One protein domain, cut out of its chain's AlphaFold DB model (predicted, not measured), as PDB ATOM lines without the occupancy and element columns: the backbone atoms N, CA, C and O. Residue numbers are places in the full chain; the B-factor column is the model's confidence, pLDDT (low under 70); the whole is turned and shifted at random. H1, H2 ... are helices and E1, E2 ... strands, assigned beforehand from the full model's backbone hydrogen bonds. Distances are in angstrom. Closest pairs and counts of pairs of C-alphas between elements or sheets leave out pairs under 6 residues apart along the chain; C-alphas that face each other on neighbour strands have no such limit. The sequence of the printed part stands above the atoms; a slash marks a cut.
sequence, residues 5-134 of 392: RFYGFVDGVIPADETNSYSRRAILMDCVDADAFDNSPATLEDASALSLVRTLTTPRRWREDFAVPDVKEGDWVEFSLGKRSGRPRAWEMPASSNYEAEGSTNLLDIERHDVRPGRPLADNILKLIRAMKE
ATOM      1  N   ARG A   5      29.909  26.370  63.550       97.19
ATOM      2  CA  ARG A   5      28.934  26.864  64.531       97.19
ATOM      3  C   ARG A   5      29.561  26.961  65.916       97.19
ATOM      4  O   ARG A   5      30.400  26.144  66.286       97.19
ATOM      5  N   PHE A   6      29.128  27.948  66.688       97.81
ATOM      6  CA  PHE A   6      29.637  28.231  68.021       97.81
ATOM      7  C   PHE A   6      28.517  28.567  68.989       97.81
ATOM      8  O   PHE A   6      27.561  29.261  68.644       97.81
ATOM      9  N   TYR A   7      28.732  28.171  70.238       97.19
ATOM     10  CA  TYR A   7      28.075  28.776  71.382       97.19
ATOM     11  C   TYR A   7      29.045  29.732  72.067       97.19
ATOM     12  O   TYR A   7      30.153  29.339  72.433       97.19
ATOM     13  N   GLY A   8      28.634  30.987  72.232       95.88
ATOM     14  CA  GLY A   8      29.469  32.061  72.759       95.88
ATOM     15  C   GLY A   8      28.874  32.717  73.997       95.88
ATOM     16  O   GLY A   8      27.698  33.071  74.027       95.88
ATOM     17  N   PHE A   9      29.709  32.926  75.007       95.19
ATOM     18  CA  PHE A   9      29.459  33.871  76.085       95.19
ATOM     19  C   PHE A   9      30.011  35.233  75.674       95.19
ATOM     20  O   PHE A   9      31.177  35.341  75.299       95.19
ATOM     21  N   VAL A  10      29.192  36.280  75.726       93.69
ATOM     22  CA  VAL A  10      29.626  37.631  75.358       93.69
ATOM     23  C   VAL A  10      30.503  38.187  76.471       93.69
ATOM     24  O   VAL A  10      30.010  38.541  77.541       93.69
ATOM     25  N   ASP A  11      31.799  38.248  76.191       91.75
ATOM     26  CA  ASP A  11      32.839  38.619  77.143       91.75
ATOM     27  C   ASP A  11      33.052  40.139  77.171       91.75
ATOM     28  O   ASP A  11      33.186  40.725  78.234       91.75
ATOM     29  N   GLY A  12      32.997  40.808  76.017       89.38
ATOM     30  CA  GLY A  12      33.224  42.253  75.949       89.38
ATOM     31  C   GLY A  12      32.500  42.920  74.791       89.38
ATOM     32  O   GLY A  12      32.423  42.368  73.687       89.38
ATOM     33  N   VAL A  13      31.991  44.134  75.014       88.50
ATOM     34  CA  VAL A  13      31.323  44.928  73.973       88.50
ATOM     35  C   VAL A  13      31.896  46.343  73.900       88.50
ATOM     36  O   VAL A  13      31.727  47.159  74.806       88.50
ATOM     37  N   ILE A  14      32.495  46.682  72.754       85.94
ATOM     38  CA  ILE A  14      32.801  48.074  72.389       85.94
ATOM     39  C   ILE A  14      31.571  48.658  71.713       85.94
ATOM     40  O   ILE A  14      31.235  48.177  70.624       85.94
ATOM     41  N   PRO A  15      30.909  49.671  72.291       83.81
ATOM     42  CA  PRO A  15      29.837  50.362  71.592       83.81
ATOM     43  C   PRO A  15      30.387  51.065  70.343       83.81
ATOM     44  O   PRO A  15      31.545  51.473  70.295       83.81
ATOM     45  N   ALA A  16      29.545  51.197  69.321       84.94
ATOM     46  CA  ALA A  16      29.817  52.149  68.256       84.94
ATOM     47  C   ALA A  16      29.410  53.547  68.734       84.94
ATOM     48  O   ALA A  16      28.474  53.683  69.517       84.94
ATOM     49  N   ASP A  17      30.065  54.570  68.205       82.00
ATOM     50  CA  ASP A  17      29.563  55.940  68.280       82.00
ATOM     51  C   ASP A  17      28.310  56.049  67.403       82.00
ATOM     52  O   ASP A  17      28.389  55.944  66.177       82.00
ATOM     53  N   GLU A  18      27.147  56.219  68.032       77.62
ATOM     54  CA  GLU A  18      25.858  56.279  67.338       77.62
ATOM     55  C   GLU A  18      25.722  57.512  66.437       77.62
ATOM     56  O   GLU A  18      24.933  57.491  65.489       77.62
ATOM     57  N   THR A  19      26.516  58.558  66.681       79.50
ATOM     58  CA  THR A  19      26.531  59.775  65.856       79.50
ATOM     59  C   THR A  19      27.334  59.599  64.566       79.50
ATOM     60  O   THR A  19      27.184  60.377  63.623       79.50
ATOM     61  N   ASN A  20      28.143  58.539  64.475       79.12
ATOM     62  CA  ASN A  20      28.994  58.249  63.332       79.12
ATOM     63  C   ASN A  20      28.579  56.933  62.657       79.12
ATOM     64  O   ASN A  20      28.866  55.834  63.132       79.12
ATOM     65  N   SER A  21      27.973  57.036  61.471       76.94
ATOM     66  CA  SER A  21      27.474  55.888  60.697       76.94
ATOM     67  C   SER A  21      28.557  54.898  60.238       76.94
ATOM     68  O   SER A  21      28.238  53.758  59.882       76.94
ATOM     69  N   TYR A  22      29.832  55.300  60.273       81.06
ATOM     70  CA  TYR A  22      30.986  54.446  59.986       81.06
ATOM     71  C   TYR A  22      31.594  53.819  61.240       81.06
ATOM     72  O   TYR A  22      32.432  52.917  61.118       81.06
ATOM     73  N   SER A  23      31.188  54.272  62.430       84.31
ATOM     74  CA  SER A  23      31.649  53.704  63.687       84.31
ATOM     75  C   SER A  23      31.188  52.258  63.812       84.31
ATOM     76  O   SER A  23      30.080  51.872  63.420       84.31
ATOM     77  N   ARG A  24      32.090  51.419  64.314       86.94
ATOM     78  CA  ARG A  24      31.886  49.975  64.372       86.94
ATOM     79  C   ARG A  24      31.832  49.520  65.816       86.94
ATOM     80  O   ARG A  24      32.727  49.819  66.599       86.94
ATOM     81  N   ARG A  25      30.818  48.716  66.114       88.06
ATOM     82  CA  ARG A  25      30.719  47.928  67.334       88.06
ATOM     83  C   ARG A  25      31.654  46.735  67.199       88.06
ATOM     84  O   ARG A  25      31.680  46.101  66.139       88.06
ATOM     85  N   ALA A  26      32.386  46.413  68.258       90.25
ATOM     86  CA  ALA A  26      33.109  45.150  68.338       90.25
ATOM     87  C   ALA A  26      32.570  44.317  69.494       90.25
ATOM     88  O   ALA A  26      32.324  44.853  70.572       90.25
ATOM     89  N   ILE A  27      32.409  43.021  69.258       91.88
ATOM     90  CA  ILE A  27      31.942  42.070  70.264       91.88
ATOM     91  C   ILE A  27      33.004  40.986  70.378       91.88
ATOM     92  O   ILE A  27      33.414  40.419  69.363       91.88
ATOM     93  N   LEU A  28      33.472  40.750  71.599       94.19
ATOM     94  CA  LEU A  28      34.340  39.641  71.962       94.19
ATOM     95  C   LEU A  28      33.491  38.564  72.637       94.19
ATOM     96  O   LEU A  28      32.700  38.863  73.530       94.19
ATOM     97  N   MET A  29      33.647  37.327  72.188       96.06
ATOM     98  CA  MET A  29      32.900  36.177  72.676       96.06
ATOM     99  C   MET A  29      33.869  35.068  73.072       96.06
ATOM    100  O   MET A  29      34.764  34.718  72.304       96.06
ATOM    101  N   ASP A  30      33.665  34.506  74.256       97.44
ATOM    102  CA  ASP A  30      34.330  33.304  74.745       97.44
ATOM    103  C   ASP A  30      33.489  32.087  74.333       97.44
ATOM    104  O   ASP A  30      32.335  31.960  74.750       97.44
ATOM    105  N   CYS A  31      34.026  31.242  73.448       97.94
ATOM    106  CA  CYS A  31      33.235  30.301  72.659       97.94
ATOM    107  C   CYS A  31      33.692  28.845  72.776       97.94
ATOM    108  O   CYS A  31      34.873  28.549  72.981       97.94
ATOM    109  N   VAL A  32      32.737  27.949  72.525       98.19
ATOM    110  CA  VAL A  32      32.943  26.528  72.229       98.19
ATOM    111  C   VAL A  32      32.331  26.197  70.864       98.19
ATOM    112  O   VAL A  32      31.299  26.759  70.497       98.19
ATOM    113  N   ASP A  33      32.967  25.305  70.107       97.69
ATOM    114  CA  ASP A  33      32.411  24.708  68.891       97.69
ATOM    115  C   ASP A  33      31.095  23.989  69.230       97.69
ATOM    116  O   ASP A  33      31.061  23.073  70.058       97.69
ATOM    117  N   ALA A  34      30.002  24.446  68.618       96.94
ATOM    118  CA  ALA A  34      28.660  23.969  68.931       96.94
ATOM    119  C   ALA A  34      28.464  22.511  68.507       96.94
ATOM    120  O   ALA A  34      27.903  21.728  69.270       96.94
ATOM    121  N   ASP A  35      28.978  22.122  67.339       95.44
ATOM    122  CA  ASP A  35      28.813  20.766  66.823       95.44
ATOM    123  C   ASP A  35      29.607  19.768  67.690       95.44
ATOM    124  O   ASP A  35      29.121  18.685  68.026       95.44
ATOM    125  N   ALA A  36      30.817  20.135  68.121       96.00
ATOM    126  CA  ALA A  36      31.615  19.324  69.038       96.00
ATOM    127  C   ALA A  36      30.989  19.237  70.445       96.00
ATOM    128  O   ALA A  36      31.006  18.168  71.066       96.00
ATOM    129  N   PHE A  37      30.409  20.328  70.952       96.44
ATOM    130  CA  PHE A  37      29.716  20.344  72.244       96.44
ATOM    131  C   PHE A  37      28.414  19.528  72.232       96.44
ATOM    132  O   PHE A  37      28.119  18.789  73.181       96.44
ATOM    133  N   ASP A  38      27.636  19.627  71.156       94.50
ATOM    134  CA  ASP A  38      26.381  18.895  70.993       94.50
ATOM    135  C   ASP A  38      26.621  17.384  71.043       94.50
ATOM    136  O   ASP A  38      25.904  16.675  71.761       94.50
ATOM    137  N   ASN A  39      27.702  16.925  70.402       94.31
ATOM    138  CA  ASN A  39      28.166  15.541  70.463       94.31
ATOM    139  C   ASN A  39      28.636  15.129  71.868       94.31
ATOM    140  O   ASN A  39      28.332  14.025  72.318       94.31
ATOM    141  N   SER A  40      29.368  15.995  72.579       94.50
ATOM    142  CA  SER A  40      29.865  15.702  73.928       94.50
ATOM    143  C   SER A  40      30.093  16.966  74.769       94.50
ATOM    144  O   SER A  40      30.918  17.800  74.406       94.50
ATOM    145  N   PRO A  41      29.474  17.094  75.960       91.12
ATOM    146  CA  PRO A  41      29.793  18.178  76.896       91.12
ATOM    147  C   PRO A  41      31.255  18.212  77.356       91.12
ATOM    148  O   PRO A  41      31.754  19.273  77.730       91.12
ATOM    149  N   ALA A  42      31.953  17.068  77.324       91.19
ATOM    150  CA  ALA A  42      33.358  16.973  77.731       91.19
ATOM    151  C   ALA A  42      34.289  17.837  76.859       91.19
ATOM    152  O   ALA A  42      35.401  18.158  77.270       91.19
ATOM    153  N   THR A  43      33.809  18.271  75.692       93.81
ATOM    154  CA  THR A  43      34.470  19.208  74.780       93.81
ATOM    155  C   THR A  43      34.865  20.535  75.445       93.81
ATOM    156  O   THR A  43      35.820  21.169  75.011       93.81
ATOM    157  N   LEU A  44      34.222  20.940  76.549       94.19
ATOM    158  CA  LEU A  44      34.634  22.125  77.323       94.19
ATOM    159  C   LEU A  44      36.050  22.020  77.925       94.19
ATOM    160  O   LEU A  44      36.618  23.021  78.358       94.19
ATOM    161  N   GLU A  45      36.635  20.824  77.953       92.81
ATOM    162  CA  GLU A  45      38.008  20.588  78.410       92.81
ATOM    163  C   GLU A  45      39.031  20.600  77.266       92.81
ATOM    164  O   GLU A  45      40.235  20.762  77.504       92.81
ATOM    165  N   ASP A  46      38.560  20.449  76.028       95.31
ATOM    166  CA  ASP A  46      39.384  20.326  74.833       95.31
ATOM    167  C   ASP A  46      39.720  21.705  74.250       95.31
ATOM    168  O   ASP A  46      38.862  22.421  73.742       95.31
ATOM    169  N   ALA A  47      41.006  22.066  74.266       95.31
ATOM    170  CA  ALA A  47      41.487  23.322  73.691       95.31
ATOM    171  C   ALA A  47      41.171  23.482  72.196       95.31
ATOM    172  O   ALA A  47      41.088  24.611  71.722       95.31
ATOM    173  N   SER A  48      41.047  22.385  71.446       95.81
ATOM    174  CA  SER A  48      40.806  22.429  69.999       95.81
ATOM    175  C   SER A  48      39.384  22.869  69.642       95.81
ATOM    176  O   SER A  48      39.141  23.385  68.551       95.81
ATOM    177  N   ALA A  49      38.457  22.716  70.587       97.12
ATOM    178  CA  ALA A  49      37.063  23.092  70.425       97.12
ATOM    179  C   ALA A  49      36.728  24.452  71.044       97.12
ATOM    180  O   ALA A  49      35.582  24.888  70.979       97.12
ATOM    181  N   LEU A  50      37.701  25.123  71.655       97.88
ATOM    182  CA  LEU A  50      37.498  26.399  72.319       97.88
ATOM    183  C   LEU A  50      38.181  27.524  71.554       97.88
ATOM    184  O   LEU A  50      39.324  27.388  71.123       97.88
ATOM    185  N   SER A  51      37.493  28.656  71.445       97.50
ATOM    186  CA  SER A  51      38.012  29.833  70.749       97.50
ATOM    187  C   SER A  51      37.535  31.113  71.420       97.50
ATOM    188  O   SER A  51      36.411  31.185  71.914       97.50
ATOM    189  N   LEU A  52      38.347  32.164  71.357       97.25
ATOM    190  CA  LEU A  52      37.806  33.518  71.404       97.25
ATOM    191  C   LEU A  52      37.363  33.905  69.995       97.25
ATOM    192  O   LEU A  52      38.053  33.624  69.015       97.25
ATOM    193  N   VAL A  53      36.230  34.586  69.875       96.81
ATOM    194  CA  VAL A  53      35.765  35.130  68.598       96.81
ATOM    195  C   VAL A  53      35.503  36.611  68.751       96.81
ATOM    196  O   VAL A  53      34.749  37.045  69.618       96.81
ATOM    197  N   ARG A  54      36.104  37.403  67.865       94.88
ATOM    198  CA  ARG A  54      35.818  38.830  67.758       94.88
ATOM    199  C   ARG A  54      35.073  39.122  66.471       94.88
ATOM    200  O   ARG A  54      35.531  38.742  65.398       94.88
ATOM    201  N   THR A  55      33.996  39.888  66.559       93.94
ATOM    202  CA  THR A  55      33.263  40.402  65.395       93.94
ATOM    203  C   THR A  55      33.355  41.923  65.346       93.94
ATOM    204  O   THR A  55      33.562  42.585  66.366       93.94
ATOM    205  N   LEU A  56      33.270  42.492  64.143       90.88
ATOM    206  CA  LEU A  56      33.289  43.938  63.933       90.88
ATOM    207  C   LEU A  56      32.260  44.328  62.870       90.88
ATOM    208  O   LEU A  56      32.371  43.922  61.710       90.88
ATOM    209  N   THR A  57      31.288  45.154  63.250       88.25
ATOM    210  CA  THR A  57      30.217  45.594  62.346       88.25
ATOM    211  C   THR A  57      29.679  46.974  62.717       88.25
ATOM    212  O   THR A  57      29.999  47.497  63.778       88.25
ATOM    213  N   THR A  58      28.835  47.572  61.879       86.38
ATOM    214  CA  THR A  58      28.079  48.776  62.258       86.38
ATOM    215  C   THR A  58      26.782  48.389  62.982       86.38
ATOM    216  O   THR A  58      26.225  47.324  62.696       86.38
ATOM    217  N   PRO A  59      26.239  49.242  63.875       82.31
ATOM    218  CA  PRO A  59      24.946  48.987  64.521       82.31
ATOM    219  C   PRO A  59      23.813  48.740  63.519       82.31
ATOM    220  O   PRO A  59      22.950  47.895  63.744       82.31
ATOM    221  N   ARG A  60      23.847  49.447  62.381       82.25
ATOM    222  CA  ARG A  60      22.907  49.258  61.275       82.25
ATOM    223  C   ARG A  60      22.954  47.829  60.735       82.25
ATOM    224  O   ARG A  60      21.929  47.162  60.758       82.25
ATOM    225  N   ARG A  61      24.133  47.352  60.317       82.06
ATOM    226  CA  ARG A  61      24.301  45.979  59.814       82.06
ATOM    227  C   ARG A  61      23.927  44.945  60.861       82.06
ATOM    228  O   ARG A  61      23.336  43.936  60.525       82.06
ATOM    229  N   TRP A  62      24.213  45.204  62.134       82.88
ATOM    230  CA  TRP A  62      23.801  44.298  63.205       82.88
ATOM    231  C   TRP A  62      22.280  44.110  63.267       82.88
ATOM    232  O   TRP A  62      21.796  42.988  63.386       82.88
ATOM    233  N   ARG A  63      21.524  45.210  63.150       80.50
ATOM    234  CA  ARG A  63      20.056  45.181  63.150       80.50
ATOM    235  C   ARG A  63      19.486  44.592  61.861       80.50
ATOM    236  O   ARG A  63      18.579  43.774  61.936       80.50
ATOM    237  N   GLU A  64      20.007  45.009  60.710       83.69
ATOM    238  CA  GLU A  64      19.493  44.613  59.393       83.69
ATOM    239  C   GLU A  64      19.857  43.165  59.033       83.69
ATOM    240  O   GLU A  64      18.995  42.424  58.571       83.69
ATOM    241  N   ASP A  65      21.104  42.742  59.273       83.31
ATOM    242  CA  ASP A  65      21.610  41.448  58.794       83.31
ATOM    243  C   ASP A  65      21.252  40.275  59.717       83.31
ATOM    244  O   ASP A  65      21.239  39.133  59.251       83.31
ATOM    245  N   PHE A  66      21.011  40.539  61.010       83.00
ATOM    246  CA  PHE A  66      20.832  39.494  62.025       83.00
ATOM    247  C   PHE A  66      19.551  39.619  62.850       83.00
ATOM    248  O   PHE A  66      19.213  38.688  63.569       83.00
ATOM    249  N   ALA A  67      18.839  40.752  62.793       79.19
ATOM    250  CA  ALA A  67      17.647  40.997  63.611       79.19
ATOM    251  C   ALA A  67      17.846  40.752  65.129       79.19
ATOM    252  O   ALA A  67      16.876  40.548  65.858       79.19
ATOM    253  N   VAL A  68      19.091  40.812  65.629       73.38
ATOM    254  CA  VAL A  68      19.419  40.657  67.054       73.38
ATOM    255  C   VAL A  68      19.553  42.037  67.700       73.38
ATOM    256  O   VAL A  68      20.572  42.713  67.505       73.38
ATOM    257  N   PRO A  69      18.563  42.496  68.490       67.06
ATOM    258  CA  PRO A  69      18.690  43.754  69.200       67.06
ATOM    259  C   PRO A  69      19.667  43.615  70.375       67.06
ATOM    260  O   PRO A  69      19.493  42.790  71.271       67.06
ATOM    261  N   ASP A  70      20.679  44.479  70.340       78.88
ATOM    262  CA  ASP A  70      21.556  44.867  71.445       78.88
ATOM    263  C   ASP A  70      22.107  43.722  72.316       78.88
ATOM    264  O   ASP A  70      21.598  43.422  73.398       78.88
ATOM    265  N   VAL A  71      23.178  43.096  71.823       85.38
ATOM    266  CA  VAL A  71      23.980  42.122  72.572       85.38
ATOM    267  C   VAL A  71      24.781  42.829  73.669       85.38
ATOM    268  O   VAL A  71      25.439  43.839  73.403       85.38
ATOM    269  N   LYS A  72      24.730  42.286  74.888       87.56
ATOM    270  CA  LYS A  72      25.381  42.820  76.090       87.56
ATOM    271  C   LYS A  72      26.330  41.800  76.705       87.56
ATOM    272  O   LYS A  72      26.192  40.598  76.499       87.56
ATOM    273  N   GLU A  73      27.270  42.294  77.499       88.94
ATOM    274  CA  GLU A  73      28.168  41.451  78.287       88.94
ATOM    275  C   GLU A  73      27.370  40.504  79.200       88.94
ATOM    276  O   GLU A  73      26.358  40.860  79.819       88.94
ATOM    277  N   GLY A  74      27.788  39.242  79.219       89.19
ATOM    278  CA  GLY A  74      27.118  38.165  79.939       89.19
ATOM    279  C   GLY A  74      25.903  37.532  79.248       89.19
ATOM    280  O   GLY A  74      25.278  36.640  79.849       89.19
ATOM    281  N   ASP A  75      25.553  37.960  78.033       89.62
ATOM    282  CA  ASP A  75      24.603  37.245  77.175       89.62
ATOM    283  C   ASP A  75      25.222  35.944  76.633       89.62
ATOM    284  O   ASP A  75      26.436  35.835  76.458       89.62
ATOM    285  N   TRP A  76      24.367  34.960  76.345       92.06
ATOM    286  CA  TRP A  76      24.731  33.796  75.539       92.06
ATOM    287  C   TRP A  76      24.245  33.996  74.109       92.06
ATOM    288  O   TRP A  76      23.147  34.517  73.888       92.06
ATOM    289  N   VAL A  77      25.052  33.574  73.147       92.88
ATOM    290  CA  VAL A  77      24.731  33.624  71.725       92.88
ATOM    291  C   VAL A  77      25.053  32.296  71.048       92.88
ATOM    292  O   VAL A  77      25.962  31.581  71.468       92.88
ATOM    293  N   GLU A  78      24.323  31.988  69.988       94.38
ATOM    294  CA  GLU A  78      24.695  30.991  68.989       94.38
ATOM    295  C   GLU A  78      25.046  31.730  67.701       94.38
ATOM    296  O   GLU A  78      24.391  32.714  67.365       94.38
ATOM    297  N   PHE A  79      26.097  31.318  67.000       95.25
ATOM    298  CA  PHE A  79      26.461  31.938  65.727       95.25
ATOM    299  C   PHE A  79      27.302  31.014  64.853       95.25
ATOM    300  O   PHE A  79      27.947  30.086  65.345       95.25
ATOM    301  N   SER A  80      27.373  31.320  63.562       96.75
ATOM    302  CA  SER A  80      28.223  30.623  62.607       96.75
ATOM    303  C   SER A  80      29.234  31.545  61.920       96.75
ATOM    304  O   SER A  80      29.000  32.730  61.647       96.75
ATOM    305  N   LEU A  81      30.411  30.982  61.644       96.94
ATOM    306  CA  LEU A  81      31.499  31.629  60.924       96.94
ATOM    307  C   LEU A  81      31.752  30.943  59.583       96.94
ATOM    308  O   LEU A  81      31.773  29.719  59.484       96.94
ATOM    309  N   GLY A  82      32.053  31.733  58.556       95.94
ATOM    310  CA  GLY A  82      32.495  31.226  57.259       95.94
ATOM    311  C   GLY A  82      32.839  32.343  56.281       95.94
ATOM    312  O   GLY A  82      32.635  33.521  56.558       95.94
ATOM    313  N   LYS A  83      33.388  31.997  55.113       94.62
ATOM    314  CA  LYS A  83      33.750  32.996  54.093       94.62
ATOM    315  C   LYS A  83      32.532  33.338  53.235       94.62
ATOM    316  O   LYS A  83      32.133  32.537  52.393       94.62
ATOM    317  N   ARG A  84      31.975  34.542  53.399       92.31
ATOM    318  CA  ARG A  84      30.868  35.050  52.570       92.31
ATOM    319  C   ARG A  84      31.016  36.551  52.334       92.31
ATOM    320  O   ARG A  84      31.049  37.340  53.276       92.31
ATOM    321  N   SER A  85      31.080  36.947  51.062       89.44
ATOM    322  CA  SER A  85      31.163  38.363  50.682       89.44
ATOM    323  C   SER A  85      29.970  39.158  51.225       89.44
ATOM    324  O   SER A  85      28.868  38.630  51.364       89.44
ATOM    325  N   GLY A  86      30.202  40.424  51.570       88.50
ATOM    326  CA  GLY A  86      29.191  41.324  52.132       88.50
ATOM    327  C   GLY A  86      28.945  41.167  53.636       88.50
ATOM    328  O   GLY A  86      28.543  42.143  54.271       88.50
ATOM    329  N   ARG A  87      29.263  40.009  54.231       92.31
ATOM    330  CA  ARG A  87      29.027  39.739  55.657       92.31
ATOM    331  C   ARG A  87      30.063  40.405  56.577       92.31
ATOM    332  O   ARG A  87      31.221  40.577  56.172       92.31
ATOM    333  N   PRO A  88      29.687  40.786  57.815       92.62
ATOM    334  CA  PRO A  88      30.604  41.385  58.783       92.62
ATOM    335  C   PRO A  88      31.845  40.536  59.035       92.62
ATOM    336  O   PRO A  88      31.788  39.309  58.993       92.62
ATOM    337  N   ARG A  89      32.977  41.192  59.296       94.19
ATOM    338  CA  ARG A  89      34.248  40.502  59.519       94.19
ATOM    339  C   ARG A  89      34.300  39.927  60.933       94.19
ATOM    340  O   ARG A  89      33.903  40.595  61.890       94.19
ATOM    341  N   ALA A  90      34.856  38.731  61.041       95.25
ATOM    342  CA  ALA A  90      35.153  38.068  62.298       95.25
ATOM    343  C   ALA A  90      36.591  37.529  62.310       95.25
ATOM    344  O   ALA A  90      37.208  37.339  61.257       95.25
ATOM    345  N   TRP A  91      37.114  37.294  63.507       95.81
ATOM    346  CA  TRP A  91      38.396  36.645  63.755       95.81
ATOM    347  C   TRP A  91      38.185  35.587  64.826       95.81
ATOM    348  O   TRP A  91      37.756  35.916  65.932       95.81
ATOM    349  N   GLU A  92      38.473  34.342  64.472       95.88
ATOM    350  CA  GLU A  92      38.567  33.240  65.419       95.88
ATOM    351  C   GLU A  92      40.000  33.168  65.946       95.88
ATOM    352  O   GLU A  92      40.961  33.318  65.190       95.88
ATOM    353  N   MET A  93      40.122  32.960  67.249       95.75
ATOM    354  CA  MET A  93      41.370  32.805  67.983       95.75
ATOM    355  C   MET A  93      41.283  31.498  68.778       95.75
ATOM    356  O   MET A  93      40.780  31.513  69.907       95.75
ATOM    357  N   PRO A  94      41.700  30.365  68.197       96.00
ATOM    358  CA  PRO A  94      41.609  29.068  68.858       96.00
ATOM    359  C   PRO A  94      42.469  28.993  70.124       96.00
ATOM    360  O   PRO A  94      43.608  29.463  70.161       96.00
ATOM    361  N   ALA A  95      41.967  28.343  71.172       95.44
ATOM    362  CA  ALA A  95      42.745  28.109  72.385       95.44
ATOM    363  C   ALA A  95      43.927  27.157  72.129       95.44
ATOM    364  O   ALA A  95      44.969  27.277  72.777       95.44
ATOM    365  N   SER A  96      43.795  26.242  71.161       94.88
ATOM    366  CA  SER A  96      44.868  25.352  70.697       94.88
ATOM    367  C   SER A  96      46.056  26.091  70.074       94.88
ATOM    368  O   SER A  96      47.170  25.578  70.118       94.88
ATOM    369  N   SER A  97      45.842  27.295  69.538       93.12
ATOM    370  CA  SER A  97      46.882  28.168  68.980       93.12
ATOM    371  C   SER A  97      47.207  29.340  69.909       93.12
ATOM    372  O   SER A  97      47.615  30.404  69.455       93.12
ATOM    373  N   ASN A  98      47.014  29.177  71.226       90.81
ATOM    374  CA  ASN A  98      47.301  30.223  72.214       90.81
ATOM    375  C   ASN A  98      46.540  31.541  71.940       90.81
ATOM    376  O   ASN A  98      47.016  32.624  72.282       90.81
ATOM    377  N   TYR A  99      45.350  31.438  71.338       93.19
ATOM    378  CA  TYR A  99      44.511  32.558  70.907       93.19
ATOM    379  C   TYR A  99      45.164  33.465  69.854       93.19
ATOM    380  O   TYR A  99      44.824  34.645  69.732       93.19
ATOM    381  N   GLU A 100      46.089  32.926  69.062       90.12
ATOM    382  CA  GLU A 100      46.537  33.578  67.838       90.12
ATOM    383  C   GLU A 100      45.450  33.473  66.764       90.12
ATOM    384  O   GLU A 100      44.849  32.419  66.552       90.12
ATOM    385  N   ALA A 101      45.176  34.587  66.084       88.38
ATOM    386  CA  ALA A 101      44.185  34.610  65.017       88.38
ATOM    387  C   ALA A 101      44.776  34.035  63.722       88.38
ATOM    388  O   ALA A 101      45.723  34.593  63.170       88.38
ATOM    389  N   GLU A 102      44.157  32.990  63.173       81.12
ATOM    390  CA  GLU A 102      44.604  32.336  61.928       81.12
ATOM    391  C   GLU A 102      44.218  33.108  60.649       81.12
ATOM    392  O   GLU A 102      44.555  32.730  59.527       81.12
ATOM    393  N   GLY A 103      43.480  34.208  60.797       87.50
ATOM    394  CA  GLY A 103      43.035  35.059  59.700       87.50
ATOM    395  C   GLY A 103      41.671  35.681  59.973       87.50
ATOM    396  O   GLY A 103      41.128  35.598  61.072       87.50
ATOM    397  N   SER A 104      41.107  36.337  58.957       92.50
ATOM    398  CA  SER A 104      39.731  36.836  59.024       92.50
ATOM    399  C   SER A 104      38.753  35.909  58.310       92.50
ATOM    400  O   SER A 104      39.029  35.433  57.206       92.50
ATOM    401  N   THR A 105      37.573  35.766  58.898       94.94
ATOM    402  CA  THR A 105      36.387  35.105  58.345       94.94
ATOM    403  C   THR A 105      35.198  36.076  58.392       94.94
ATOM    404  O   THR A 105      35.393  37.281  58.608       94.94
ATOM    405  N   ASN A 106      33.973  35.599  58.177       95.75
ATOM    406  CA  ASN A 106      32.761  36.396  58.320       95.75
ATOM    407  C   ASN A 106      31.787  35.782  59.324       95.75
ATOM    408  O   ASN A 106      31.688  34.563  59.422       95.75
ATOM    409  N   LEU A 107      31.056  36.646  60.027       95.12
ATOM    410  CA  LEU A 107      29.882  36.265  60.808       95.12
ATOM    411  C   LEU A 107      28.708  36.062  59.846       95.12
ATOM    412  O   LEU A 107      28.347  37.000  59.123       95.12
ATOM    413  N   LEU A 108      28.152  34.855  59.790       94.62
ATOM    414  CA  LEU A 108      27.104  34.511  58.824       94.62
ATOM    415  C   LEU A 108      25.704  34.668  59.411       94.62
ATOM    416  O   LEU A 108      24.837  35.229  58.738       94.62
ATOM    417  N   ASP A 109      25.534  34.248  60.658       92.56
ATOM    418  CA  ASP A 109      24.346  34.417  61.486       92.56
ATOM    419  C   ASP A 109      24.759  34.710  62.935       92.56
ATOM    420  O   ASP A 109      25.933  34.603  63.293       92.56
ATOM    421  N   ILE A 110      23.799  35.149  63.742       92.00
ATOM    422  CA  ILE A 110      23.906  35.174  65.198       92.00
ATOM    423  C   ILE A 110      22.499  35.197  65.783       92.00
ATOM    424  O   ILE A 110      21.631  35.917  65.293       92.00
ATOM    425  N   GLU A 111      22.292  34.448  66.854       89.88
ATOM    426  CA  GLU A 111      21.089  34.456  67.667       89.88
ATOM    427  C   GLU A 111      21.466  34.731  69.123       89.88
ATOM    428  O   GLU A 111      22.451  34.212  69.648       89.88
ATOM    429  N   ARG A 112      20.682  35.580  69.795       87.75
ATOM    430  CA  ARG A 112      20.848  35.851  71.223       87.75
ATOM    431  C   ARG A 112      19.917  34.965  72.035       87.75
ATOM    432  O   ARG A 112      18.696  35.060  71.922       87.75
ATOM    433  N   HIS A 113      20.500  34.240  72.976       83.38
ATOM    434  CA  HIS A 113      19.799  33.426  73.951       83.38
ATOM    435  C   HIS A 113      19.835  34.126  75.310       83.38
ATOM    436  O   HIS A 113      20.737  33.939  76.128       83.38
ATOM    437  N   ASP A 114      18.851  34.992  75.547       66.31
ATOM    438  CA  ASP A 114      18.695  35.623  76.854       66.31
ATOM    439  C   ASP A 114      17.969  34.668  77.806       66.31
ATOM    440  O   ASP A 114      16.915  34.117  77.486       66.31
ATOM    441  N   VAL A 115      18.503  34.515  79.015       59.44
ATOM    442  CA  VAL A 115      17.807  33.847  80.119       59.44
ATOM    443  C   VAL A 115      16.796  34.845  80.696       59.44
ATOM    444  O   VAL A 115      16.984  35.367  81.798       59.44
ATOM    445  N   ARG A 116      15.753  35.177  79.924       54.88
ATOM    446  CA  ARG A 116      14.585  35.929  80.413       54.88
ATOM    447  C   ARG A 116      13.487  34.959  80.842       54.88
ATOM    448  O   ARG A 116      13.300  33.933  80.190       54.88
ATOM    449  N   PRO A 117      12.710  35.285  81.887       47.28
ATOM    450  CA  PRO A 117      11.492  34.546  82.197       47.28
ATOM    451  C   PRO A 117      10.545  34.533  80.982       47.28
ATOM    452  O   PRO A 117      10.281  35.583  80.400       47.28
ATOM    453  N   GLY A 118      10.034  33.358  80.598       51.16
ATOM    454  CA  GLY A 118       8.938  33.230  79.624       51.16
ATOM    455  C   GLY A 118       9.313  32.983  78.154       51.16
ATOM    456  O   GLY A 118       8.403  32.810  77.348       51.16
ATOM    457  N   ARG A 119      10.600  32.906  77.781       54.06
ATOM    458  CA  ARG A 119      11.015  32.322  76.489       54.06
ATOM    459  C   ARG A 119      11.783  31.017  76.720       54.06
ATOM    460  O   ARG A 119      12.743  31.039  77.491       54.06
ATOM    461  N   PRO A 120      11.395  29.898  76.081       60.19
ATOM    462  CA  PRO A 120      12.194  28.685  76.136       60.19
ATOM    463  C   PRO A 120      13.544  28.940  75.460       60.19
ATOM    464  O   PRO A 120      13.609  29.449  74.344       60.19
ATOM    465  N   LEU A 121      14.623  28.636  76.178       71.38
ATOM    466  CA  LEU A 121      15.974  28.590  75.624       71.38
ATOM    467  C   LEU A 121      16.100  27.335  74.755       71.38
ATOM    468  O   LEU A 121      15.515  26.309  75.096       71.38
ATOM    469  N   ALA A 122      16.887  27.404  73.679       78.31
ATOM    470  CA  ALA A 122      17.236  26.215  72.908       78.31
ATOM    471  C   ALA A 122      17.874  25.158  73.831       78.31
ATOM    472  O   ALA A 122      18.711  25.495  74.678       78.31
ATOM    473  N   ASP A 123      17.492  23.889  73.672       83.44
ATOM    474  CA  ASP A 123      17.906  22.803  74.572       83.44
ATOM    475  C   ASP A 123      19.434  22.676  74.682       83.44
ATOM    476  O   ASP A 123      19.967  22.454  75.773       83.44
ATOM    477  N   ASN A 124      20.158  22.908  73.585       86.31
ATOM    478  CA  ASN A 124      21.620  22.840  73.564       86.31
ATOM    479  C   ASN A 124      22.276  23.992  74.342       86.31
ATOM    480  O   ASN A 124      23.231  23.775  75.088       86.31
ATOM    481  N   ILE A 125      21.714  25.201  74.277       86.94
ATOM    482  CA  ILE A 125      22.173  26.329  75.101       86.94
ATOM    483  C   ILE A 125      21.876  26.068  76.578       86.94
ATOM    484  O   ILE A 125      22.704  26.362  77.439       86.94
ATOM    485  N   LEU A 126      20.726  25.470  76.908       87.56
ATOM    486  CA  LEU A 126      20.436  25.046  78.283       87.56
ATOM    487  C   LEU A 126      21.434  23.996  78.773       87.56
ATOM    488  O   LEU A 126      21.904  24.095  79.908       87.56
ATOM    489  N   LYS A 127      21.770  23.019  77.927       91.25
ATOM    490  CA  LYS A 127      22.796  22.004  78.194       91.25
ATOM    491  C   LYS A 127      24.153  22.661  78.459       91.25
ATOM    492  O   LYS A 127      24.774  22.342  79.471       91.25
ATOM    493  N   LEU A 128      24.561  23.641  77.649       93.12
ATOM    494  CA  LEU A 128      25.780  24.422  77.872       93.12
ATOM    495  C   LEU A 128      25.738  25.203  79.184       93.12
ATOM    496  O   LEU A 128      26.644  25.082  80.001       93.12
ATOM    497  N   ILE A 129      24.673  25.962  79.441       90.88
ATOM    498  CA  ILE A 129      24.529  26.739  80.678       90.88
ATOM    499  C   ILE A 129      24.581  25.827  81.910       90.88
ATOM    500  O   ILE A 129      25.158  26.214  82.926       90.88
ATOM    501  N   ARG A 130      23.985  24.630  81.842       91.75
ATOM    502  CA  ARG A 130      24.061  23.629  82.916       91.75
ATOM    503  C   ARG A 130      25.493  23.136  83.108       91.75
ATOM    504  O   ARG A 130      25.969  23.209  84.234       91.75
ATOM    505  N   ALA A 131      26.182  22.751  82.033       92.62
ATOM    506  CA  ALA A 131      27.584  22.330  82.086       92.62
ATOM    507  C   ALA A 131      28.493  23.429  82.675       92.62
ATOM    508  O   ALA A 131      29.303  23.184  83.560       92.62
ATOM    509  N   MET A 132      28.288  24.691  82.287       93.12
ATOM    510  CA  MET A 132      29.042  25.836  82.818       93.12
ATOM    511  C   MET A 132      28.787  26.100  84.312       93.12
ATOM    512  O   MET A 132      29.653  26.636  85.017       93.12
ATOM    513  N   LYS A 133      27.604  25.722  84.807       90.69
ATOM    514  CA  LYS A 133      27.216  25.811  86.221       90.69
ATOM    515  C   LYS A 133      27.692  24.625  87.053       90.69
ATOM    516  O   LYS A 133      27.536  24.680  88.272       90.69
ATOM    517  N   GLU A 134      28.273  23.593  86.443       89.50
ATOM    518  CA  GLU A 134      28.823  22.482  87.206       89.50
ATOM    519  C   GLU A 134      29.875  22.994  88.210       89.50
ATOM    520  O   GLU A 134      30.719  23.846  87.864       89.50
TER     521      GLU A 134
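AT A GLANCE: This is residues 5 to 134 of the 392 residues of an uncharacterized protein of bacterium YEK0313 (UniProt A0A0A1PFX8). The domain is a small closed barrel of six antiparallel strands. Three short helices, H1, H2 and H4, gather near where E1 begins and E2 ends, and H3 packs on the barrel beside E6, away from those three. The printed part has 130 residues, with four named helices and six named strands in the order E1 E2 H1 H2 E3 H3 E4 E5 E6 H4; round the ring run E1 E2 E3 E5 E6 E4 and back to E1. The class is mixed, helices and strands; the whole is compact, with a radius of gyration of the C-alphas of 14.6 A and spans of 44 by 39 by 22 A.

HOW THE PARTS SIT: E1, residues 5 to 14, and E2, residues 25 to 33, form a hairpin, antiparallel at 147 degrees, with N 9 and O 30 within hydrogen-bond range at 2.8 A. H1, residues 34 to 39, stands up from the barrel, outside it, at a height of 8.7 A; its closest C-alphas to E1 are Ala 34 and Phe 6, 4.5 A apart. H2, residues 41 to 45, is on the barrel and only just touches H1, only at the corner, with 3 pairs of C-alphas within 8 A, the closest Phe 37 and Thr 43 at 5.5 A. E3, residues 50 to 57, is antiparallel to E2, with N 29 and O 53 at 2.8 A. H3, residues 59 to 66, is outside the barrel at a height of 8.6 A; its closest C-alphas to E6, residues 105 to 113, are Phe 66 and Ile 110, 6.2 A apart. E4, residues 76 to 82, is antiparallel to E1, with N 8 and O 77 at 2.8 A, and to E6, with N 111 and O 78 at 2.8 A. E5, residues 89 to 94, is antiparallel to E3, with N 54 and O 91 at 2.9 A, and forms a hairpin with E6, with N 90 and O 105 at 2.9 A. H4, residues 123 to 132, lies outside the barrel over E1 and E4 at a height of 9.9 A, slantwise to the strands, at 50 degrees to E1 on the local plane. H4 and H1 are close but not clearly touching, about perpendicular at 86 degrees, with the closest C-alphas, Asp 38 and Asn 124, 6.7 A apart. Every O i to N i+4 pair is within hydrogen-bond range in H1 and H4; H3 has 3 of 4, and H2 has 0 of 1 but 2 of 2 O i to N i+3 pairs.

IN THESE COORDINATES: E1 begins at C-alpha 5, (28.934, 26.864, 64.531), is 22.9 A long and bends by 73 degrees at residue 11. E2 is 23.3 A long, and E3 and E6 are each 22.8 A. H4 is 14.2 A long and ends at C-alpha 132, (29.042, 25.836, 82.818).

THE WHOLE: The two C-alphas farthest apart, Thr 19 and Ala 42, are 44.9 A apart. The printed part has no cut, and no link is long. The mean pLDDT of the printed part is 88.4; residue 69 and residues 114 to 120 are under 70.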